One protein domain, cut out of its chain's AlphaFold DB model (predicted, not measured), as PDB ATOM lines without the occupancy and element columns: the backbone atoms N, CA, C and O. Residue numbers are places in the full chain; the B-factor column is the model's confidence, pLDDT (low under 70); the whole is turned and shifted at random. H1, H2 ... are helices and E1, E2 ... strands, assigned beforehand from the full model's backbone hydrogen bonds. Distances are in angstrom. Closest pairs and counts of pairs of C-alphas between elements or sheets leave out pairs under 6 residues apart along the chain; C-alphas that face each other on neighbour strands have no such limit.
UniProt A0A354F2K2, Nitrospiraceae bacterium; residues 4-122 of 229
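AT A GLANCE: This is residues 4 to 122 of the 229 residues of a protein of Nitrospiraceae bacterium (UniProt A0A354F2K2). A rod-shaped bundle of three helices: H1 and H2 form a long hairpin, H3 crosses H2 slantwise, and the two-stranded parallel sheet E1 E2 sits where H2 and H3 end. The printed part has 119 residues, in order H1, H2, E1, H3, E2; it is mostly helix, only just loose, close to compact, with a radius of gyration of the C-alphas of 16.7 A and spans of 55 by 26 by 23 A. E1, H3, E2 make a strand-helix-strand unit, parallel neighbours joined through a helix, with a right-handed crossover.

IN THESE COORDINATES: Find C-alpha 15 at (-6.901, -42.265, -120.913); H1 runs from there to 35, 30.6 A. Then come H2, residues 43 to 71, 42.0 A; E1, 75 to 78, 9.8 A; H3, 90 to 115, 36.7 A; and E2, 118 to 121, 10.0 A, ending at (13.758, -44.562, -132.056).

HOW THE PARTS SIT: H2 touches H1, closest C-alphas Ala 48 and Ile 26, 6.5 A, at a shallow tilt of 11 degrees, opposite ways. With residues 53 to 61 alone H2 touches H3, closest C-alphas Lys 57 and Ile 103, 6.1 A, at a steep tilt of 39 degrees, the same way. In E1 and E2, N 76 and O 118 are 2.8 A apart, within hydrogen-bond range. In H1, H2 and H3 every O i to N i+4 pair is within range.

THE WHOLE: The C-alphas of Gln 36 and Ala 74 are farthest apart, 54.5 A. The printed part has no cut; the long link, E1 to H3, holds residues 81 to 82, under pLDDT 70.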
ATOM      1  N   ALA A   4      -0.326 -48.928-127.741       91.44
ATOM      2  CA  ALA A   4      -0.543 -50.198-128.425       91.44
ATOM      3  C   ALA A   4       0.771 -50.977-128.548       91.44
ATOM      4  O   ALA A   4       1.825 -50.361-128.698       91.44
ATOM      5  N   THR A   5       0.697 -52.307-128.494       93.31
ATOM      6  CA  THR A   5       1.849 -53.209-128.673       93.31
ATOM      7  C   THR A   5       1.773 -53.946-130.011       93.31
ATOM      8  O   THR A   5       0.699 -54.084-130.603       93.31
ATOM      9  N   ASP A   6       2.904 -54.473-130.482       92.25
ATOM     10  CA  ASP A   6       2.981 -55.370-131.644       92.25
ATOM     11  C   ASP A   6       2.191 -56.678-131.418       92.25
ATOM     12  O   ASP A   6       1.630 -57.258-132.361       92.25
ATOM     13  N   LYS A   7       2.083 -57.099-130.149       92.75
ATOM     14  CA  LYS A   7       1.320 -58.272-129.693       92.75
ATOM     15  C   LYS A   7      -0.197 -58.077-129.748       92.75
ATOM     16  O   LYS A   7      -0.922 -59.065-129.815       92.75
ATOM     17  N   GLY A   8      -0.680 -56.835-129.841       91.81
ATOM     18  CA  GLY A   8      -2.102 -56.517-130.007       91.81
ATOM     19  C   GLY A   8      -2.779 -55.910-128.781       91.81
ATOM     20  O   GLY A   8      -3.990 -55.687-128.806       91.81
ATOM     21  N   ASP A   9      -2.030 -55.602-127.725       92.44
ATOM     22  CA  ASP A   9      -2.577 -54.999-126.515       92.44
ATOM     23  C   ASP A   9      -2.887 -53.528-126.724       92.44
ATOM     24  O   ASP A   9      -2.101 -52.783-127.302       92.44
ATOM     25  N   LEU A  10      -4.020 -53.097-126.172       91.94
ATOM     26  CA  LEU A  10      -4.457 -51.705-126.156       91.94
ATOM     27  C   LEU A  10      -4.547 -51.247-124.695       91.94
ATOM     28  O   LEU A  10      -5.497 -51.588-123.979       91.94
ATOM     29  N   ILE A  11      -3.562 -50.477-124.235       91.50
ATOM     30  CA  ILE A  11      -3.404 -50.091-122.825       91.50
ATOM     31  C   ILE A  11      -3.814 -48.631-122.605       91.50
ATOM     32  O   ILE A  11      -3.672 -47.774-123.477       91.50
ATOM     33  N   GLY A  12      -4.377 -48.335-121.429       91.00
ATOM     34  CA  GLY A  12      -4.864 -46.995-121.088       91.00
ATOM     35  C   GLY A  12      -6.116 -46.616-121.882       91.00
ATOM     36  O   GLY A  12      -6.231 -45.494-122.370       91.00
ATOM     37  N   LYS A  13      -7.055 -47.555-122.078       88.50
ATOM     38  CA  LYS A  13      -8.275 -47.352-122.888       88.50
ATOM     39  C   LYS A  13      -9.059 -46.095-122.474       88.50
ATOM     40  O   LYS A  13      -9.393 -45.292-123.341       88.50
ATOM     41  N   CYS A  14      -9.209 -45.855-121.170       89.31
ATOM     42  CA  CYS A  14      -9.908 -44.690-120.611       89.31
ATOM     43  C   CYS A  14      -9.094 -43.381-120.617       89.31
ATOM     44  O   CYS A  14      -9.636 -42.336-120.262       89.31
ATOM     45  N   PHE A  15      -7.815 -43.410-121.017       91.31
ATOM     46  CA  PHE A  15      -6.901 -42.265-120.913       91.31
ATOM     47  C   PHE A  15      -7.480 -40.993-121.532       91.31
ATOM     48  O   PHE A  15      -7.482 -39.930-120.912       91.31
ATOM     49  N   TYR A  16      -8.017 -41.134-122.744       90.25
ATOM     50  CA  TYR A  16      -8.557 -40.028-123.518       90.25
ATOM     51  C   TYR A  16      -9.808 -39.410-122.884       90.25
ATOM     52  O   TYR A  16      -9.876 -38.191-122.743       90.25
ATOM     53  N   GLY A  17     -10.753 -40.236-122.424       92.12
ATOM     54  CA  GLY A  17     -11.954 -39.751-121.740       92.12
ATOM     55  C   GLY A  17     -11.616 -38.944-120.484       92.12
ATOM     56  O   GLY A  17     -12.235 -37.919-120.205       92.12
ATOM     57  N   THR A  18     -10.570 -39.333-119.751       94.25
ATOM     58  CA  THR A  18     -10.083 -38.548-118.609       94.25
ATOM     59  C   THR A  18      -9.452 -37.220-119.039       94.25
ATOM     60  O   THR A  18      -9.679 -36.204-118.382       94.25
ATOM     61  N   LEU A  19      -8.704 -37.183-120.149       94.56
ATOM     62  CA  LEU A  19      -8.169 -35.925-120.685       94.56
ATOM     63  C   LEU A  19      -9.278 -34.944-121.072       94.56
ATOM     64  O   LEU A  19      -9.150 -33.761-120.777       94.56
ATOM     65  N   GLN A  20     -10.382 -35.423-121.652       94.75
ATOM     66  CA  GLN A  20     -11.536 -34.574-121.963       94.75
ATOM     67  C   GLN A  20     -12.125 -33.934-120.699       94.75
ATOM     68  O   GLN A  20     -12.419 -32.741-120.696       94.75
ATOM     69  N   LYS A  21     -12.200 -34.673-119.582       95.69
ATOM     70  CA  LYS A  21     -12.641 -34.112-118.290       95.69
ATOM     71  C   LYS A  21     -11.717 -32.986-117.814       95.69
ATOM     72  O   LYS A  21     -12.201 -31.946-117.365       95.69
ATOM     73  N   PHE A  22     -10.399 -33.165-117.930       96.50
ATOM     74  CA  PHE A  22      -9.440 -32.096-117.633       96.50
ATOM     75  C   PHE A  22      -9.595 -30.904-118.581       96.50
ATOM     76  O   PHE A  22      -9.505 -29.762-118.128       96.50
ATOM     77  N   ASP A  23      -9.872 -31.151-119.864       96.44
ATOM     78  CA  ASP A  23     -10.075 -30.098-120.858       96.44
ATOM     79  C   ASP A  23     -11.253 -29.207-120.495       96.44
ATOM     80  O   ASP A  23     -11.114 -27.986-120.420       96.44
ATOM     81  N   THR A  24     -12.400 -29.821-120.191       96.62
ATOM     82  CA  THR A  24     -13.612 -29.113-119.783       96.62
ATOM     83  C   THR A  24     -13.356 -28.282-118.528       96.62
ATOM     84  O   THR A  24     -13.717 -27.104-118.480       96.62
ATOM     85  N   GLN A  25     -12.687 -28.853-117.520       96.69
ATOM     86  CA  GLN A  25     -12.378 -28.144-116.275       96.69
ATOM     87  C   GLN A  25     -11.467 -26.933-116.505       96.69
ATOM     88  O   GLN A  25     -11.772 -25.831-116.041       96.69
ATOM     89  N   ILE A  26     -10.360 -27.120-117.229       97.06
ATOM     90  CA  ILE A  26      -9.383 -26.058-117.494       97.06
ATOM     91  C   ILE A  26     -10.009 -24.975-118.377       97.06
ATOM     92  O   ILE A  26      -9.887 -23.790-118.070       97.06
ATOM     93  N   THR A  27     -10.733 -25.362-119.426       96.75
ATOM     94  CA  THR A  27     -11.398 -24.429-120.345       96.75
ATOM     95  C   THR A  27     -12.464 -23.599-119.633       96.75
ATOM     96  O   THR A  27     -12.531 -22.388-119.847       96.75
ATOM     97  N   LYS A  28     -13.230 -24.193-118.706       97.00
ATOM     98  CA  LYS A  28     -14.197 -23.452-117.881       97.00
ATOM     99  C   LYS A  28     -13.507 -22.391-117.021       97.00
ATOM    100  O   LYS A  28     -13.968 -21.255-116.977       97.00
ATOM    101  N   ILE A  29     -12.390 -22.731-116.364       96.81
ATOM    102  CA  ILE A  29     -11.611 -21.771-115.556       96.81
ATOM    103  C   ILE A  29     -11.124 -20.609-116.425       96.81
ATOM    104  O   ILE A  29     -11.305 -19.453-116.052       96.81
ATOM    105  N   VAL A  30     -10.543 -20.921-117.585       96.50
ATOM    106  CA  VAL A  30     -10.054 -19.920-118.541       96.50
ATOM    107  C   VAL A  30     -11.187 -18.979-118.950       96.50
ATOM    108  O   VAL A  30     -11.035 -17.769-118.818       96.50
ATOM    109  N   SER A  31     -12.316 -19.525-119.412       96.38
ATOM    110  CA  SER A  31     -13.453 -18.738-119.901       96.38
ATOM    111  C   SER A  31     -14.012 -17.809-118.820       96.38
ATOM    112  O   SER A  31     -14.233 -16.628-119.079       96.38
ATOM    113  N   MET A  32     -14.165 -18.304-117.585       97.00
ATOM    114  CA  MET A  32     -14.631 -17.488-116.459       97.00
ATOM    115  C   MET A  32     -13.676 -16.330-116.149       97.00
ATOM    116  O   MET A  32     -14.128 -15.209-115.946       97.00
ATOM    117  N   ARG A  33     -12.360 -16.584-116.129       96.44
ATOM    118  CA  ARG A  33     -11.350 -15.539-115.886       96.44
ATOM    119  C   ARG A  33     -11.357 -14.482-116.988       96.44
ATOM    120  O   ARG A  33     -11.375 -13.299-116.674       96.44
ATOM    121  N   GLN A  34     -11.403 -14.908-118.251       95.44
ATOM    122  CA  GLN A  34     -11.429 -14.004-119.403       95.44
ATOM    123  C   GLN A  34     -12.676 -13.117-119.414       95.44
ATOM    124  O   GLN A  34     -12.551 -11.918-119.626       95.44
ATOM    125  N   ARG A  35     -13.857 -13.672-119.110       96.62
ATOM    126  CA  ARG A  35     -15.101 -12.892-118.994       96.62
ATOM    127  C   ARG A  35     -15.031 -11.831-117.890       96.62
ATOM    128  O   ARG A  35     -15.632 -10.779-118.023       96.62
ATOM    129  N   GLN A  36     -14.296 -12.110-116.817       96.19
ATOM    130  CA  GLN A  36     -14.069 -11.182-115.704       96.19
ATOM    131  C   GLN A  36     -12.944 -10.165-115.982       96.19
ATOM    132  O   GLN A  36     -12.602  -9.402-115.087       96.19
ATOM    133  N   GLY A  37     -12.306 -10.188-117.160       96.31
ATOM    134  CA  GLY A  37     -11.144  -9.338-117.460       96.31
ATOM    135  C   GLY A  37      -9.885  -9.689-116.654       96.31
ATOM    136  O   GLY A  37      -8.935  -8.912-116.609       96.31
ATOM    137  N   LEU A  38      -9.850 -10.858-116.006       96.56
ATOM    138  CA  LEU A  38      -8.754 -11.278-115.136       96.56
ATOM    139  C   LEU A  38      -7.720 -12.122-115.885       96.56
ATOM    140  O   LEU A  38      -8.033 -12.873-116.816       96.56
ATOM    141  N   LYS A  39      -6.471 -12.094-115.400       95.88
ATOM    142  CA  LYS A  39      -5.423 -13.016-115.862       95.88
ATOM    143  C   LYS A  39      -5.880 -14.471-115.681       95.88
ATOM    144  O   LYS A  39      -6.393 -14.864-114.632       95.88
ATOM    145  N   VAL A  40      -5.657 -15.291-116.711       94.31
ATOM    146  CA  VAL A  40      -6.043 -16.717-116.716       94.31
ATOM    147  C   VAL A  40      -5.320 -17.501-115.621       94.31
ATOM    148  O   VAL A  40      -5.931 -18.317-114.925       94.31
ATOM    149  N   ARG A  41      -4.009 -17.273-115.483       95.44
ATOM    150  CA  ARG A  41      -3.189 -17.956-114.484       95.44
ATOM    151  C   ARG A  41      -3.585 -17.475-113.090       95.44
ATOM    152  O   ARG A  41      -3.545 -16.286-112.801       95.44
ATOM    153  N   CYS A  42      -3.979 -18.421-112.251       96.12
ATOM    154  CA  CYS A  42      -4.385 -18.217-110.866       96.12
ATOM    155  C   CYS A  42      -4.233 -19.542-110.106       96.12
ATOM    156  O   CYS A  42      -4.140 -20.599-110.734       96.12
ATOM    157  N   ALA A  43      -4.312 -19.518-108.772       97.31
ATOM    158  CA  ALA A  43      -4.171 -20.721-107.943       97.31
ATOM    159  C   ALA A  43      -5.109 -21.870-108.371       97.31
ATOM    160  O   ALA A  43      -4.712 -23.035-108.406       97.31
ATOM    161  N   ARG A  44      -6.350 -21.553-108.773       96.88
ATOM    162  CA  ARG A  44      -7.318 -22.550-109.266       96.88
ATOM    163  C   ARG A  44      -6.875 -23.192-110.586       96.88
ATOM    164  O   ARG A  44      -7.031 -24.402-110.746       96.88
ATOM    165  N   TYR A  45      -6.343 -22.396-111.514       97.31
ATOM    166  CA  TYR A  45      -5.795 -22.887-112.781       97.31
ATOM    167  C   TYR A  45      -4.558 -23.756-112.535       97.31
ATOM    168  O   TYR A  45      -4.505 -24.886-113.014       97.31
ATOM    169  N   ASP A  46      -3.617 -23.274-111.721       97.62
ATOM    170  CA  ASP A  46      -2.379 -23.992-111.409       97.62
ATOM    171  C   ASP A  46      -2.680 -25.335-110.723       97.62
ATOM    172  O   ASP A  46      -2.127 -26.367-111.102       97.62
ATOM    173  N   LYS A  47      -3.658 -25.377-109.805       98.06
ATOM    174  CA  LYS A  47      -4.139 -26.624-109.189       98.06
ATOM    175  C   LYS A  47      -4.699 -27.609-110.222       98.06
ATOM    176  O   LYS A  47      -4.419 -28.803-110.133       98.06
ATOM    177  N   ALA A  48      -5.477 -27.140-111.200       97.69
ATOM    178  CA  ALA A  48      -6.023 -27.996-112.256       97.69
ATOM    179  C   ALA A  48      -4.923 -28.553-113.177       97.69
ATOM    180  O   ALA A  48      -4.908 -29.749-113.468       97.69
ATOM    181  N   VAL A  49      -3.962 -27.712-113.575       97.56
ATOM    182  CA  VAL A  49      -2.810 -28.119-114.395       97.56
ATOM    183  C   VAL A  49      -1.902 -29.097-113.641       97.56
ATOM    184  O   VAL A  49      -1.465 -30.093-114.219       97.56
ATOM    185  N   ASN A  50      -1.671 -28.885-112.344       97.69
ATOM    186  CA  ASN A  50      -0.881 -29.797-111.513       97.69
ATOM    187  C   ASN A  50      -1.554 -31.168-111.362       97.69
ATOM    188  O   ASN A  50      -0.879 -32.191-111.467       97.69
ATOM    189  N   ARG A  51      -2.884 -31.214-111.200       98.12
ATOM    190  CA  ARG A  51      -3.642 -32.479-111.202       98.12
ATOM    191  C   ARG A  51      -3.538 -33.210-112.538       98.12
ATOM    192  O   ARG A  51      -3.330 -34.419-112.536       98.12
ATOM    193  N   LEU A  52      -3.636 -32.491-113.660       97.12
ATOM    194  CA  LEU A  52      -3.414 -33.068-114.989       97.12
ATOM    195  C   LEU A  52      -2.007 -33.672-115.089       97.12
ATOM    196  O   LEU A  52      -1.862 -34.816-115.510       97.12
ATOM    197  N   ARG A  53      -0.972 -32.932-114.677       96.94
ATOM    198  CA  ARG A  53       0.418 -33.409-114.707       96.94
ATOM    199  C   ARG A  53       0.615 -34.656-113.840       96.94
ATOM    200  O   ARG A  53       1.258 -35.602-114.289       96.94
ATOM    201  N   ALA A  54       0.044 -34.676-112.634       97.81
ATOM    202  CA  ALA A  54       0.092 -35.831-111.740       97.81
ATOM    203  C   ALA A  54      -0.621 -37.049-112.347       97.81
ATOM    204  O   ALA A  54      -0.064 -38.144-112.356       97.81
ATOM    205  N   TYR A  55      -1.810 -36.848-112.922       96.88
ATOM    206  CA  TYR A  55      -2.539 -37.897-113.629       96.88
ATOM    207  C   TYR A  55      -1.721 -38.476-114.788       96.88
ATOM    208  O   TYR A  55      -1.546 -39.689-114.853       96.88
ATOM    209  N   LEU A  56      -1.174 -37.620-115.662       95.75
ATOM    210  CA  LEU A  56      -0.324 -38.051-116.775       95.75
ATOM    211  C   LEU A  56       0.849 -38.896-116.271       95.75
ATOM    212  O   LEU A  56       1.070 -39.989-116.785       95.75
ATOM    213  N   LYS A  57       1.559 -38.421-115.238       96.44
ATOM    214  CA  LYS A  57       2.700 -39.132-114.644       96.44
ATOM    215  C   LYS A  57       2.293 -40.518-114.157       96.44
ATOM    216  O   LYS A  57       2.927 -41.506-114.520       96.44
ATOM    217  N   ASN A  58       1.230 -40.588-113.365       97.06
ATOM    218  CA  ASN A  58       0.780 -41.834-112.758       97.06
ATOM    219  C   ASN A  58       0.287 -42.822-113.815       97.06
ATOM    220  O   ASN A  58       0.664 -43.990-113.779       97.06
ATOM    221  N   GLU A  59      -0.508 -42.359-114.776       96.00
ATOM    222  CA  GLU A  59      -1.117 -43.227-115.779       96.00
ATOM    223  C   GLU A  59      -0.092 -43.755-116.787       96.00
ATOM    224  O   GLU A  59      -0.088 -44.951-117.082       96.00
ATOM    225  N   ILE A  60       0.836 -42.908-117.244       94.88
ATOM    226  CA  ILE A  60       1.955 -43.330-118.096       94.88
ATOM    227  C   ILE A  60       2.812 -44.367-117.366       94.88
ATOM    228  O   ILE A  60       3.057 -45.447-117.906       94.88
ATOM    229  N   ASN A  61       3.224 -44.078-116.126       96.00
ATOM    230  CA  ASN A  61       4.060 -44.991-115.347       96.00
ATOM    231  C   ASN A  61       3.355 -46.320-115.078       96.00
ATOM    232  O   ASN A  61       3.972 -47.373-115.208       96.00
ATOM    233  N   ARG A  62       2.062 -46.287-114.739       96.19
ATOM    234  CA  ARG A  62       1.244 -47.485-114.529       96.19
ATOM    235  C   ARG A  62       1.212 -48.358-115.779       96.19
ATOM    236  O   ARG A  62       1.415 -49.566-115.675       96.19
ATOM    237  N   CYS A  63       0.976 -47.755-116.943       95.31
ATOM    238  CA  CYS A  63       0.899 -48.475-118.210       95.31
ATOM    239  C   CYS A  63       2.255 -49.063-118.622       95.31
ATOM    240  O   CYS A  63       2.318 -50.245-118.944       95.31
ATOM    241  N   LEU A  64       3.336 -48.279-118.552       94.81
ATOM    242  CA  LEU A  64       4.677 -48.756-118.896       94.81
ATOM    243  C   LEU A  64       5.151 -49.848-117.932       94.81
ATOM    244  O   LEU A  64       5.553 -50.911-118.380       94.81
ATOM    245  N   ASN A  65       5.012 -49.660-116.616       95.88
ATOM    246  CA  ASN A  65       5.381 -50.695-115.641       95.88
ATOM    247  C   ASN A  65       4.580 -51.990-115.840       95.88
ATOM    248  O   ASN A  65       5.104 -53.077-115.616       95.88
ATOM    249  N   ARG A  66       3.310 -51.889-116.255       95.81
ATOM    250  CA  ARG A  66       2.515 -53.065-116.621       95.81
ATOM    251  C   ARG A  66       3.125 -53.791-117.821       95.81
ATOM    252  O   ARG A  66       3.246 -55.004-117.750       95.81
ATOM    253  N   LEU A  67       3.511 -53.072-118.876       94.81
ATOM    254  CA  LEU A  67       4.156 -53.665-120.053       94.81
ATOM    255  C   LEU A  67       5.477 -54.355-119.699       94.81
ATOM    256  O   LEU A  67       5.682 -55.492-120.103       94.81
ATOM    257  N   ILE A  68       6.320 -53.708-118.889       95.38
ATOM    258  CA  ILE A  68       7.593 -54.292-118.446       95.38
ATOM    259  C   ILE A  68       7.370 -55.596-117.683       95.38
ATOM    260  O   ILE A  68       8.018 -56.591-117.980       95.38
ATOM    261  N   ARG A  69       6.417 -55.625-116.745       95.62
ATOM    262  CA  ARG A  69       6.117 -56.848-115.984       95.62
ATOM    263  C   ARG A  69       5.567 -57.978-116.848       95.62
ATOM    264  O   ARG A  69       5.829 -59.133-116.546       95.62
ATOM    265  N   LEU A  70       4.775 -57.649-117.869       94.75
ATOM    266  CA  LEU A  70       4.149 -58.648-118.736       94.75
ATOM    267  C   LEU A  70       5.135 -59.263-119.729       94.75
ATOM    268  O   LEU A  70       5.077 -60.466-119.950       94.75
ATOM    269  N   TYR A  71       6.001 -58.449-120.336       95.50
ATOM    270  CA  TYR A  71       6.824 -58.893-121.465       95.50
ATOM    271  C   TYR A  71       8.312 -59.001-121.161       95.50
ATOM    272  O   TYR A  71       9.005 -59.645-121.936       95.50
ATOM    273  N   GLN A  72       8.796 -58.357-120.091       95.00
ATOM    274  CA  GLN A  72      10.227 -58.235-119.772       95.00
ATOM    275  C   GLN A  72      11.075 -57.975-121.032       95.00
ATOM    276  O   GLN A  72      11.962 -58.759-121.364       95.00
ATOM    277  N   PRO A  73      10.740 -56.927-121.808       95.44
ATOM    278  CA  PRO A  73      11.298 -56.770-123.140       95.44
ATOM    279  C   PRO A  73      12.776 -56.385-123.063       95.44
ATOM    280  O   PRO A  73      13.133 -55.499-122.293       95.44
ATOM    281  N   ALA A  74      13.608 -56.981-123.917       95.06
ATOM    282  CA  ALA A  74      14.990 -56.533-124.104       95.06
ATOM    283  C   ALA A  74      15.065 -55.169-124.818       95.06
ATOM    284  O   ALA A  74      15.987 -54.392-124.590       95.06
ATOM    285  N   GLU A  75      14.067 -54.854-125.650       95.19
ATOM    286  CA  GLU A  75      14.001 -53.625-126.440       95.19
ATOM    287  C   GLU A  75      12.595 -53.006-126.396       95.19
ATOM    288  O   GLU A  75      11.579 -53.699-126.486       95.19
ATOM    289  N   ILE A  76      12.531 -51.677-126.303       95.12
ATOM    290  CA  ILE A  76      11.330 -50.879-126.540       95.12
ATOM    291  C   ILE A  76      11.560 -49.994-127.760       95.12
ATOM    292  O   ILE A  76      12.386 -49.080-127.748       95.12
ATOM    293  N   VAL A  77      10.746 -50.224-128.786       93.69
ATOM    294  CA  VAL A  77      10.766 -49.453-130.027       93.69
ATOM    295  C   VAL A  77       9.708 -48.358-129.974       93.69
ATOM    296  O   VAL A  77       8.524 -48.627-129.749       93.69
ATOM    297  N   ILE A  78      10.117 -47.114-130.205       90.62
ATOM    298  CA  ILE A  78       9.227 -45.952-130.218       90.62
ATOM    299  C   ILE A  78       9.419 -45.115-131.478       90.62
ATOM    300  O   ILE A  78      10.505 -44.996-132.029       90.62
ATOM    301  N   GLU A  79       8.346 -44.475-131.924       85.38
ATOM    302  CA  GLU A  79       8.446 -43.360-132.863       85.38
ATOM    303  C   GLU A  79       8.513 -42.019-132.116       85.38
ATOM    304  O   GLU A  79       8.356 -41.945-130.892       85.38
ATOM    305  N   ARG A  80       8.637 -40.919-132.873       72.12
ATOM    306  CA  ARG A  80       8.394 -39.573-132.339       72.12
ATOM    307  C   ARG A  80       6.984 -39.479-131.757       72.12
ATOM    308  O   ARG A  80       6.009 -39.325-132.483       72.12
ATOM    309  N   LEU A  81       6.910 -39.477-130.431       68.81
ATOM    310  CA  LEU A  81       5.654 -39.446-129.689       68.81
ATOM    311  C   LEU A  81       4.811 -38.205-130.038       68.81
ATOM    312  O   LEU A  81       5.179 -37.071-129.700       68.81
ATOM    313  N   ASP A  82       3.654 -38.420-130.668       69.94
ATOM    314  CA  ASP A  82       2.637 -37.394-130.909       69.94
ATOM    315  C   ASP A  82       1.425 -37.588-129.983       69.94
ATOM    316  O   ASP A  82       0.645 -38.530-130.109       69.94
ATOM    317  N   PHE A  83       1.256 -36.663-129.035       71.75
ATOM    318  CA  PHE A  83       0.136 -36.670-128.088       71.75
ATOM    319  C   PHE A  83      -1.050 -35.828-128.546       71.75
ATOM    320  O   PHE A  83      -2.039 -35.733-127.815       71.75
ATOM    321  N   ARG A  84      -0.968 -35.185-129.716       72.00
ATOM    322  CA  ARG A  84      -2.049 -34.325-130.198       72.00
ATOM    323  C   ARG A  84      -3.287 -35.165-130.477       72.00
ATOM    324  O   ARG A  84      -3.223 -36.206-131.129       72.00
ATOM    325  N   LYS A  85      -4.433 -34.696-129.988       77.88
ATOM    326  CA  LYS A  85      -5.741 -35.299-130.253       77.88
ATOM    327  C   LYS A  85      -6.699 -34.232-130.793       77.88
ATOM    328  O   LYS A  85      -6.720 -33.126-130.245       77.88
ATOM    329  N   PRO A  86      -7.482 -34.541-131.843       72.19
ATOM    330  CA  PRO A  86      -8.293 -33.544-132.543       72.19
ATOM    331  C   PRO A  86      -9.377 -32.906-131.662       72.19
ATOM    332  O   PRO A  86      -9.603 -31.709-131.785       72.19
ATOM    333  N   ASN A  87      -9.975 -33.641-130.713       85.06
ATOM    334  CA  ASN A  87     -11.092 -33.118-129.904       85.06
ATOM    335  C   ASN A  87     -10.655 -32.615-128.517       85.06
ATOM    336  O   ASN A  87     -11.439 -32.659-127.571       85.06
ATOM    337  N   LEU A  88      -9.403 -32.167-128.380       89.12
ATOM    338  CA  LEU A  88      -8.932 -31.435-127.200       89.12
ATOM    339  C   LEU A  88      -8.646 -29.981-127.574       89.12
ATOM    340  O   LEU A  88      -8.145 -29.691-128.667       89.12
ATOM    341  N   SER A  89      -8.877 -29.060-126.642       93.06
ATOM    342  CA  SER A  89      -8.521 -27.658-126.834       93.06
ATOM    343  C   SER A  89      -7.034 -27.506-127.178       93.06
ATOM    344  O   SER A  89      -6.172 -28.250-126.697       93.06
ATOM    345  N   LYS A  90      -6.692 -26.489-127.982       92.81
ATOM    346  CA  LYS A  90      -5.289 -26.174-128.327       92.81
ATOM    347  C   LYS A  90      -4.415 -26.031-127.074       92.81
ATOM    348  O   LYS A  90      -3.264 -26.469-127.057       92.81
ATOM    349  N   ARG A  91      -4.975 -25.449-126.006       93.06
ATOM    350  CA  ARG A  91      -4.292 -25.283-124.718       93.06
ATOM    351  C   ARG A  91      -3.996 -26.633-124.069       93.06
ATOM    352  O   ARG A  91      -2.850 -26.857-123.683       93.06
ATOM    353  N   LEU A  92      -4.985 -27.519-123.961       93.62
ATOM    354  CA  LEU A  92      -4.758 -28.829-123.358       93.62
ATOM    355  C   LEU A  92      -3.810 -29.679-124.205       93.62
ATOM    356  O   LEU A  92      -2.894 -30.273-123.648       93.62
ATOM    357  N   ASN A  93      -3.956 -29.670-125.531       93.69
ATOM    358  CA  ASN A  93      -3.030 -30.350-126.436       93.69
ATOM    359  C   ASN A  93      -1.572 -29.929-126.184       93.69
ATOM    360  O   ASN A  93      -0.691 -30.785-126.091       93.69
ATOM    361  N   ARG A  94      -1.313 -28.626-125.994       92.44
ATOM    362  CA  ARG A  94       0.025 -28.117-125.649       92.44
ATOM    363  C   ARG A  94       0.511 -28.637-124.294       92.44
ATOM    364  O   ARG A  94       1.653 -29.077-124.191       92.44
ATOM    365  N   LEU A  95      -0.342 -28.613-123.267       93.69
ATOM    366  CA  LEU A  95       0.004 -29.109-121.928       93.69
ATOM    367  C   LEU A  95       0.315 -30.611-121.938       93.69
ATOM    368  O   LEU A  95       1.365 -31.024-121.452       93.69
ATOM    369  N   VAL A  96      -0.570 -31.418-122.527       92.81
ATOM    370  CA  VAL A  96      -0.423 -32.877-122.615       92.81
ATOM    371  C   VAL A  96       0.815 -33.244-123.426       92.81
ATOM    372  O   VAL A  96       1.571 -34.107-122.997       92.81
ATOM    373  N   THR A  97       1.073 -32.558-124.541       91.31
ATOM    374  CA  THR A  97       2.272 -32.804-125.356       91.31
ATOM    375  C   THR A  97       3.547 -32.512-124.575       91.31
ATOM    376  O   THR A  97       4.448 -33.346-124.546       91.31
ATOM    377  N   ASN A  98       3.625 -31.357-123.911       90.25
ATOM    378  CA  ASN A  98       4.828 -30.956-123.184       90.25
ATOM    379  C   ASN A  98       5.094 -31.867-121.979       90.25
ATOM    380  O   ASN A  98       6.208 -32.358-121.801       90.25
ATOM    381  N   PHE A  99       4.069 -32.120-121.163       93.25
ATOM    382  CA  PHE A  99       4.215 -32.966-119.981       93.25
ATOM    383  C   PHE A  99       4.405 -34.433-120.354       93.25
ATOM    384  O   PHE A  99       5.319 -35.068-119.840       93.25
ATOM    385  N   GLY A 100       3.583 -34.961-121.263       92.56
ATOM    386  CA  GLY A 100       3.617 -36.362-121.679       92.56
ATOM    387  C   GLY A 100       4.971 -36.762-122.260       92.56
ATOM    388  O   GLY A 100       5.536 -37.762-121.826       92.56
ATOM    389  N   LYS A 101       5.541 -35.939-123.153       90.12
ATOM    390  CA  LYS A 101       6.881 -36.176-123.717       90.12
ATOM    391  C   LYS A 101       7.959 -36.235-122.641       90.12
ATOM    392  O   LYS A 101       8.746 -37.173-122.624       90.12
ATOM    393  N   SER A 102       7.977 -35.257-121.734       91.88
ATOM    394  CA  SER A 102       8.962 -35.214-120.648       91.88
ATOM    395  C   SER A 102       8.837 -36.424-119.717       91.88
ATOM    396  O   SER A 102       9.846 -37.035-119.377       91.88
ATOM    397  N   ILE A 103       7.609 -36.809-119.357       95.25
ATOM    398  CA  ILE A 103       7.340 -37.957-118.485       95.25
ATOM    399  C   ILE A 103       7.773 -39.265-119.152       95.25
ATOM    400  O   ILE A 103       8.437 -40.070-118.508       95.25
ATOM    401  N   ILE A 104       7.415 -39.485-120.421       94.12
ATOM    402  CA  ILE A 104       7.767 -40.726-121.121       94.12
ATOM    403  C   ILE A 104       9.267 -40.814-121.336       94.12
ATOM    404  O   ILE A 104       9.834 -41.854-121.029       94.12
ATOM    405  N   LYS A 105       9.923 -39.728-121.766       92.81
ATOM    406  CA  LYS A 105      11.382 -39.711-121.917       92.81
ATOM    407  C   LYS A 105      12.079 -40.087-120.607       92.81
ATOM    408  O   LYS A 105      12.891 -41.003-120.596       92.81
ATOM    409  N   ALA A 106      11.701 -39.441-119.501       95.50
ATOM    410  CA  ALA A 106      12.268 -39.742-118.187       95.50
ATOM    411  C   ALA A 106      11.986 -41.187-117.748       95.50
ATOM    412  O   ALA A 106      12.851 -41.846-117.176       95.50
ATOM    413  N   LYS A 107      10.781 -41.703-118.024       96.44
ATOM    414  CA  LYS A 107      10.424 -43.071-117.651       96.44
ATOM    415  C   LYS A 107      11.170 -44.114-118.481       96.44
ATOM    416  O   LYS A 107      11.626 -45.091-117.905       96.44
ATOM    417  N   LEU A 108      11.297 -43.927-119.793       95.50
ATOM    418  CA  LEU A 108      12.039 -44.845-120.661       95.50
ATOM    419  C   LEU A 108      13.522 -44.876-120.293       95.50
ATOM    420  O   LEU A 108      14.074 -45.961-120.166       95.50
ATOM    421  N   GLN A 109      14.124 -43.716-120.021       96.19
ATOM    422  CA  GLN A 109      15.498 -43.643-119.525       96.19
ATOM    423  C   GLN A 109      15.664 -44.429-118.215       96.19
ATOM    424  O   GLN A 109      16.503 -45.316-118.135       96.19
ATOM    425  N   SER A 110      14.792 -44.193-117.230       97.38
ATOM    426  CA  SER A 110      14.821 -44.933-115.961       97.38
ATOM    427  C   SER A 110      14.622 -46.443-116.139       97.38
ATOM    428  O   SER A 110      15.180 -47.223-115.375       97.38
ATOM    429  N   LEU A 111      13.810 -46.875-117.108       96.12
ATOM    430  CA  LEU A 111      13.633 -48.297-117.410       96.12
ATOM    431  C   LEU A 111      14.875 -48.899-118.076       96.12
ATOM    432  O   LEU A 111      15.222 -50.033-117.767       96.12
ATOM    433  N   SER A 112      15.538 -48.140-118.947       96.75
ATOM    434  CA  SER A 112      16.800 -48.542-119.566       96.75
ATOM    435  C   SER A 112      17.886 -48.728-118.509       96.75
ATOM    436  O   SER A 112      18.480 -49.795-118.425       96.75
ATOM    437  N   GLU A 113      18.055 -47.744-117.623       97.12
ATOM    438  CA  GLU A 113      19.051 -47.779-116.545       97.12
ATOM    439  C   GLU A 113      18.783 -48.910-115.539       97.12
ATOM    440  O   GLU A 113      19.711 -49.583-115.102       97.12
ATOM    441  N   ALA A 114      17.518 -49.142-115.172       96.50
ATOM    442  CA  ALA A 114      17.168 -50.112-114.134       96.50
ATOM    443  C   ALA A 114      17.128 -51.570-114.619       96.50
ATOM    444  O   ALA A 114      17.338 -52.475-113.815       96.50
ATOM    445  N   TYR A 115      16.804 -51.806-115.893       96.62
ATOM    446  CA  TYR A 115      16.549 -53.152-116.423       96.62
ATOM    447  C   TYR A 115      17.399 -53.500-117.654       96.62
ATOM    448  O   TYR A 115      17.214 -54.569-118.225       96.62
ATOM    449  N   GLY A 116      18.295 -52.611-118.099       96.44
ATOM    450  CA  GLY A 116      19.112 -52.824-119.298       96.44
ATOM    451  C   GLY A 116      18.316 -52.806-120.606       96.44
ATOM    452  O   GLY A 116      18.773 -53.340-121.610       96.44
ATOM    453  N   ILE A 117      17.112 -52.225-120.607       97.31
ATOM    454  CA  ILE A 117      16.224 -52.230-121.777       97.31
ATOM    455  C   ILE A 117      16.750 -51.249-122.824       97.31
ATOM    456  O   ILE A 117      16.895 -50.053-122.548       97.31
ATOM    457  N   GLN A 118      16.974 -51.730-124.043       96.00
ATOM    458  CA  GLN A 118      17.329 -50.892-125.182       96.00
ATOM    459  C   GLN A 118      16.129 -50.038-125.608       96.00
ATOM    460  O   GLN A 118      15.019 -50.542-125.765       96.00
ATOM    461  N   ILE A 119      16.341 -48.736-125.817       94.69
ATOM    462  CA  ILE A 119      15.311 -47.828-126.336       94.69
ATOM    463  C   ILE A 119      15.695 -47.417-127.756       94.69
ATOM    464  O   ILE A 119      16.681 -46.705-127.941       94.69
ATOM    465  N   THR A 120      14.896 -47.820-128.743       93.31
ATOM    466  CA  THR A 120      15.175 -47.558-130.162       93.31
ATOM    467  C   THR A 120      14.139 -46.604-130.741       93.31
ATOM    468  O   THR A 120      12.935 -46.871-130.707       93.31
ATOM    469  N   GLU A 121      14.603 -45.480-131.292       91.50
ATOM    470  CA  GLU A 121      13.758 -44.562-132.056       91.50
ATOM    471  C   GLU A 121      13.738 -44.949-133.541       91.50
ATOM    472  O   GLU A 121      14.788 -45.159-134.143       91.50
ATOM    473  N   ILE A 122      12.548 -44.991-134.151       93.25
ATOM    474  CA  ILE A 122      12.371 -45.329-135.575       93.25
ATOM    475  C   ILE A 122      11.748 -44.191-136.382       93.25
ATOM    476  O   ILE A 122      11.106 -43.274-135.858       93.25
TER     477      ILE A 122